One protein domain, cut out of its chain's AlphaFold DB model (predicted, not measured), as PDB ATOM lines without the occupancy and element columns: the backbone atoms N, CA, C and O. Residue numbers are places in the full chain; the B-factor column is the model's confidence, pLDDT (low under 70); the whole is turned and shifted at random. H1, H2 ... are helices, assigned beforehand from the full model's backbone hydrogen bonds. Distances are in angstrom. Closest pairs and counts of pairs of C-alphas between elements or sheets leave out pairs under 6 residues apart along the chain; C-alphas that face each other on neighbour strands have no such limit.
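What this domain is: This is residues 2 to 44 of the 300 residues of an uncharacterized protein of Capronia epimyces CBS 606.96 (UniProt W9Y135). The longest helix, H3, makes one long side of a small, flat, open frame, with H2 set crosswise at the end where H3 begins. Residues 8 to 13 arch from H2 back to H1, a short helix whose first residue, Leu 2, comes near the middle of H3, and residues 39 to 44 turn away from the other end of H3 toward the side where H1 lies. The printed part has 43 residues with three named helices, in the order H1, H2, H3, and no named strand; the class is all helix. It is only just compact, close to loose, with a radius of gyration of the C-alphas of 10.8 A and spans of 28 by 22 by 11 A.

Where its parts are: H1 is residues 2 to 7, beginning at C-alpha 2 at (20.702, 89.252, 89.260). H2 is residues 14 to 21, 10.1 A from first to last C-alpha. H3 is residues 25 to 38, 20.1 A long, from C-alpha 25 at (10.156, 81.366, 83.544) to C-alpha 38 at (29.050, 79.374, 90.189).

How they stand to each other: H1 is close to H3 but not clearly touching; their closest C-alphas, those of Leu 2 and Glu 32, are 7.1 A apart. Their lines are about perpendicular, at 74 degrees. H1 and H2 are apart. H2 and H3 touch, H3 with residues 25 to 29 alone; the closest C-alphas are those of Ser 18 and Ser 25, 5.3 A apart. Their lines are about perpendicular, at 82 degrees. In H1, H2 and H3 every O i to N i+4 pair is within hydrogen-bond range.

The domain as a whole: The two C-alphas farthest apart, those of Lys 19 and Asp 40, are separated by 28.3 A. The printed part has no cut. The link from H1 to H2 is short, the link from H2 to H3 is tight, and no link is long. The mean pLDDT of the printed part is 89.8, and no printed residue is under 70.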
ATOM      1  N   LEU A   2      20.102  89.388  87.919       88.88
ATOM      2  CA  LEU A   2      20.702  89.252  89.260       88.88
ATOM      3  C   LEU A   2      21.291  90.553  89.822       88.88
ATOM      4  O   LEU A   2      20.991  90.916  90.951       88.88
ATOM      5  N   ALA A   3      22.036  91.308  89.011       87.00
ATOM      6  CA  ALA A   3      22.572  92.604  89.434       87.00
ATOM      7  C   ALA A   3      21.471  93.604  89.843       87.00
ATOM      8  O   ALA A   3      21.592  94.273  90.864       87.00
ATOM      9  N   SER A   4      20.358  93.672  89.098       85.44
ATOM     10  CA  SER A   4      19.234  94.545  89.468       85.44
ATOM     11  C   SER A   4      18.554  94.060  90.752       85.44
ATOM     12  O   SER A   4      18.214  94.878  91.602       85.44
ATOM     13  N   LYS A   5      18.424  92.735  90.933       88.88
ATOM     14  CA  LYS A   5      17.923  92.120  92.174       88.88
ATOM     15  C   LYS A   5      18.784  92.448  93.390       88.88
ATOM     16  O   LYS A   5      18.240  92.573  94.477       88.88
ATOM     17  N   TYR A   6      20.091  92.601  93.197       88.12
ATOM     18  CA  TYR A   6      21.026  92.945  94.262       88.12
ATOM     19  C   TYR A   6      21.018  94.445  94.614       88.12
ATOM     20  O   TYR A   6      21.129  94.793  95.782       88.12
ATOM     21  N   LEU A   7      20.875  95.332  93.622       86.44
ATOM     22  CA  LEU A   7      21.055  96.782  93.806       86.44
ATOM     23  C   LEU A   7      19.762  97.585  94.001       86.44
ATOM     24  O   LEU A   7      19.824  98.732  94.430       86.44
ATOM     25  N   GLN A   8      18.608  97.048  93.605       86.25
ATOM     26  CA  GLN A   8      17.363  97.815  93.507       86.25
ATOM     27  C   GLN A   8      16.266  97.196  94.373       86.25
ATOM     28  O   GLN A   8      16.072  95.984  94.365       86.25
ATOM     29  N   ASP A   9      15.454  98.029  95.024       84.38
ATOM     30  CA  ASP A   9      14.283  97.551  95.777       84.38
ATOM     31  C   ASP A   9      13.159  97.062  94.854       84.38
ATOM     32  O   ASP A   9      12.357  96.194  95.200       84.38
ATOM     33  N   ARG A  10      13.080  97.629  93.643       88.06
ATOM     34  CA  ARG A  10      12.043  97.312  92.658       88.06
ATOM     35  C   ARG A  10      12.636  96.528  91.505       88.06
ATOM     36  O   ARG A  10      13.345  97.078  90.673       88.06
ATOM     37  N   ASN A  11      12.270  95.252  91.426       88.75
ATOM     38  CA  ASN A  11      12.742  94.346  90.390       88.75
ATOM     39  C   ASN A  11      11.604  93.703  89.609       88.75
ATOM     40  O   ASN A  11      10.562  93.336  90.153       88.75
ATOM     41  N   TYR A  12      11.837  93.512  88.313       88.44
ATOM     42  CA  TYR A  12      10.941  92.731  87.474       88.44
ATOM     43  C   TYR A  12      10.953  91.255  87.886       88.44
ATOM     44  O   TYR A  12      12.007  90.663  88.126       88.44
ATOM     45  N   SER A  13       9.766  90.648  87.927       90.19
ATOM     46  CA  SER A  13       9.615  89.222  88.212       90.19
ATOM     47  C   SER A  13      10.159  88.356  87.071       90.19
ATOM     48  O   SER A  13      10.241  88.794  85.921       90.19
ATOM     49  N   ALA A  14      10.453  87.084  87.358       91.06
ATOM     50  CA  ALA A  14      10.864  86.116  86.335       91.06
ATOM     51  C   ALA A  14       9.844  86.009  85.186       91.06
ATOM     52  O   ALA A  14      10.217  85.842  84.028       91.06
ATOM     53  N   ARG A  15       8.548  86.199  85.473       92.38
ATOM     54  CA  ARG A  15       7.491  86.230  84.453       92.38
ATOM     55  C   ARG A  15       7.613  87.432  83.514       92.38
ATOM     56  O   ARG A  15       7.316  87.305  82.329       92.38
ATOM     57  N   ALA A  16       8.020  88.593  84.023       91.69
ATOM     58  CA  ALA A  16       8.266  89.768  83.190       91.69
ATOM     59  C   ALA A  16       9.502  89.553  82.303       91.69
ATOM     60  O   ALA A  16       9.408  89.716  81.089       91.69
ATOM     61  N   TRP A  17      10.608  89.066  82.874       90.00
ATOM     62  CA  TRP A  17      11.810  88.712  82.106       90.00
ATOM     63  C   TRP A  17      11.564  87.603  81.078       90.00
ATOM     64  O   TRP A  17      12.134  87.643  79.992       90.00
ATOM     65  N   SER A  18      10.666  86.660  81.363       92.38
ATOM     66  CA  SER A  18      10.225  85.617  80.428       92.38
ATOM     67  C   SER A  18       9.536  86.197  79.194       92.38
ATOM     68  O   SER A  18       9.826  85.781  78.076       92.38
ATOM     69  N   LYS A  19       8.687  87.217  79.367       90.88
ATOM     70  CA  LYS A  19       8.056  87.914  78.234       90.88
ATOM     71  C   LYS A  19       9.067  88.692  77.390       90.88
ATOM     72  O   LYS A  19       8.908  88.731  76.178       90.88
ATOM     73  N   ILE A  20      10.068  89.304  78.025       88.00
ATOM     74  CA  ILE A  20      11.083  90.127  77.345       88.00
ATOM     75  C   ILE A  20      12.092  89.250  76.590       88.00
ATOM     76  O   ILE A  20      12.396  89.520  75.436       88.00
ATOM     77  N   SER A  21      12.603  88.198  77.232       88.06
ATOM     78  CA  SER A  21      13.641  87.323  76.662       88.06
ATOM     79  C   SER A  21      13.097  86.210  75.761       88.06
ATOM     80  O   SER A  21      13.854  85.616  75.001       88.06
ATOM     81  N   GLY A  22      11.807  85.872  75.875       90.19
ATOM     82  CA  GLY A  22      11.210  84.706  75.218       90.19
ATOM     83  C   GLY A  22      11.544  83.361  75.882       90.19
ATOM     84  O   GLY A  22      11.007  82.335  75.462       90.19
ATOM     85  N   LEU A  23      12.379  83.349  76.928       88.94
ATOM     86  CA  LEU A  23      12.708  82.149  77.700       88.94
ATOM     87  C   LEU A  23      11.561  81.764  78.635       88.94
ATOM     88  O   LEU A  23      10.793  82.617  79.095       88.94
ATOM     89  N   ARG A  24      11.444  80.476  78.970       91.94
ATOM     90  CA  ARG A  24      10.461  80.030  79.970       91.94
ATOM     91  C   ARG A  24      10.856  80.555  81.348       91.94
ATOM     92  O   ARG A  24      12.031  80.612  81.690       91.94
ATOM     93  N   SER A  25       9.869  80.885  82.183       93.19
ATOM     94  CA  SER A  25      10.156  81.366  83.544       93.19
ATOM     95  C   SER A  25      10.932  80.337  84.381       93.19
ATOM     96  O   SER A  25      11.760  80.729  85.192       93.19
ATOM     97  N   SER A  26      10.711  79.034  84.157       92.25
ATOM     98  CA  SER A  26      11.474  77.960  84.808       92.25
ATOM     99  C   SER A  26      12.955  77.982  84.429       92.25
ATOM    100  O   SER A  26      13.803  77.854  85.297       92.25
ATOM    101  N   GLU A  27      13.262  78.204  83.152       92.88
ATOM    102  CA  GLU A  27      14.633  78.287  82.639       92.88
ATOM    103  C   GLU A  27      15.359  79.521  83.184       92.88
ATOM    104  O   GLU A  27      16.517  79.445  83.570       92.88
ATOM    105  N   ILE A  28      14.659  80.653  83.296       89.62
ATOM    106  CA  ILE A  28      15.208  81.866  83.921       89.62
ATOM    107  C   ILE A  28      15.573  81.612  85.386       89.62
ATOM    108  O   ILE A  28      16.646  82.021  85.821       89.62
ATOM    109  N   ASN A  29      14.692  80.945  86.135       93.50
ATOM    110  CA  ASN A  29      14.939  80.622  87.539       93.50
ATOM    111  C   ASN A  29      16.096  79.626  87.701       93.50
ATOM    112  O   ASN A  29      16.881  79.756  88.637       93.50
ATOM    113  N   GLU A  30      16.205  78.651  86.797       92.19
ATOM    114  CA  GLU A  30      17.299  77.680  86.801       92.19
ATOM    115  C   GLU A  30      18.635  78.362  86.516       92.19
ATOM    116  O   GLU A  30      19.566  78.254  87.307       92.19
ATOM    117  N   ASN A  31      18.698  79.175  85.458       91.31
ATOM    118  CA  ASN A  31      19.888  79.950  85.112       91.31
ATOM    119  C   ASN A  31      20.306  80.894  86.245       91.31
ATOM    120  O   ASN A  31      21.495  81.103  86.470       91.31
ATOM    121  N   GLU A  32      19.337  81.474  86.959       91.81
ATOM    122  CA  GLU A  32      19.608  82.305  88.129       91.81
ATOM    123  C   GLU A  32      20.289  81.505  89.242       91.81
ATOM    124  O   GLU A  32      21.317  81.939  89.759       91.81
ATOM    125  N   ARG A  33      19.749  80.330  89.586       92.31
ATOM    126  CA  ARG A  33      20.315  79.450  90.615       92.31
ATOM    127  C   ARG A  33      21.705  78.956  90.225       92.31
ATOM    128  O   ARG A  33      22.630  79.082  91.018       92.31
ATOM    129  N   GLU A  34      21.851  78.449  89.007       93.19
ATOM    130  CA  GLU A  34      23.117  77.962  88.456       93.19
ATOM    131  C   GLU A  34      24.197  79.044  88.451       93.19
ATOM    132  O   GLU A  34      25.340  78.800  88.833       93.19
ATOM    133  N   TYR A  35      23.842  80.271  88.062       86.94
ATOM    134  CA  TYR A  35      24.793  81.375  88.086       86.94
ATOM    135  C   TYR A  35      25.214  81.732  89.514       86.94
ATOM    136  O   TYR A  35      26.402  81.908  89.759       86.94
ATOM    137  N   LEU A  36      24.266  81.805  90.457       90.06
ATOM    138  CA  LEU A  36      24.567  82.096  91.862       90.06
ATOM    139  C   LEU A  36      25.484  81.046  92.491       90.06
ATOM    140  O   LEU A  36      26.395  81.415  93.223       90.06
ATOM    141  N   LEU A  37      25.274  79.766  92.176       91.38
ATOM    142  CA  LEU A  37      26.145  78.683  92.634       91.38
ATOM    143  C   LEU A  37      27.568  78.835  92.091       91.38
ATOM    144  O   LEU A  37      28.522  78.661  92.834       91.38
ATOM    145  N   LYS A  38      27.727  79.214  90.819       88.50
ATOM    146  CA  LYS A  38      29.050  79.374  90.189       88.50
ATOM    147  C   LYS A  38      29.884  80.518  90.749       88.50
ATOM    148  O   LYS A  38      31.102  80.480  90.625       88.50
ATOM    149  N   ILE A  39      29.238  81.539  91.300       85.19
ATOM    150  CA  ILE A  39      29.921  82.675  91.924       85.19
ATOM    151  C   ILE A  39      29.948  82.563  93.451       85.19
ATOM    152  O   ILE A  39      30.244  83.552  94.111       85.19
ATOM    153  N   ASP A  40      29.569  81.412  94.022       92.38
ATOM    154  CA  ASP A  40      29.431  81.209  95.469       92.38
ATOM    155  C   ASP A  40      28.597  82.309  96.152       92.38
ATOM    156  O   ASP A  40      28.910  82.794  97.239       92.38
ATOM    157  N   TYR A  41      27.529  82.750  95.479       91.25
ATOM    158  CA  TYR A  41      26.670  83.869  95.885       91.25
ATOM    159  C   TYR A  41      27.400  85.215  96.075       91.25
ATOM    160  O   TYR A  41      26.803  86.178  96.566       91.25
ATOM    161  N   ASN A  42      28.654  85.334  95.633       88.69
ATOM    162  CA  ASN A  42      29.436  86.559  95.697       88.69
ATOM    163  C   ASN A  42      29.058  87.526  94.562       88.69
ATOM    164  O   ASN A  42      29.723  87.633  93.535       88.69
ATOM    165  N   LEU A  43      27.943  88.231  94.757       88.75
ATOM    166  CA  LEU A  43      27.429  89.255  93.835       88.75
ATOM    167  C   LEU A  43      28.097  90.623  94.014       88.75
ATOM    168  O   LEU A  43      27.876  91.521  93.197       88.75
ATOM    169  N   HIS A  44      28.842  90.816  95.104       87.94
ATOM    170  CA  HIS A  44      29.420  92.109  95.421       87.94
ATOM    171  C   HIS A  44      30.636  92.370  94.535       87.94
ATOM    172  O   HIS A  44      31.637  91.662  94.605       87.94
TER     173      HIS A  44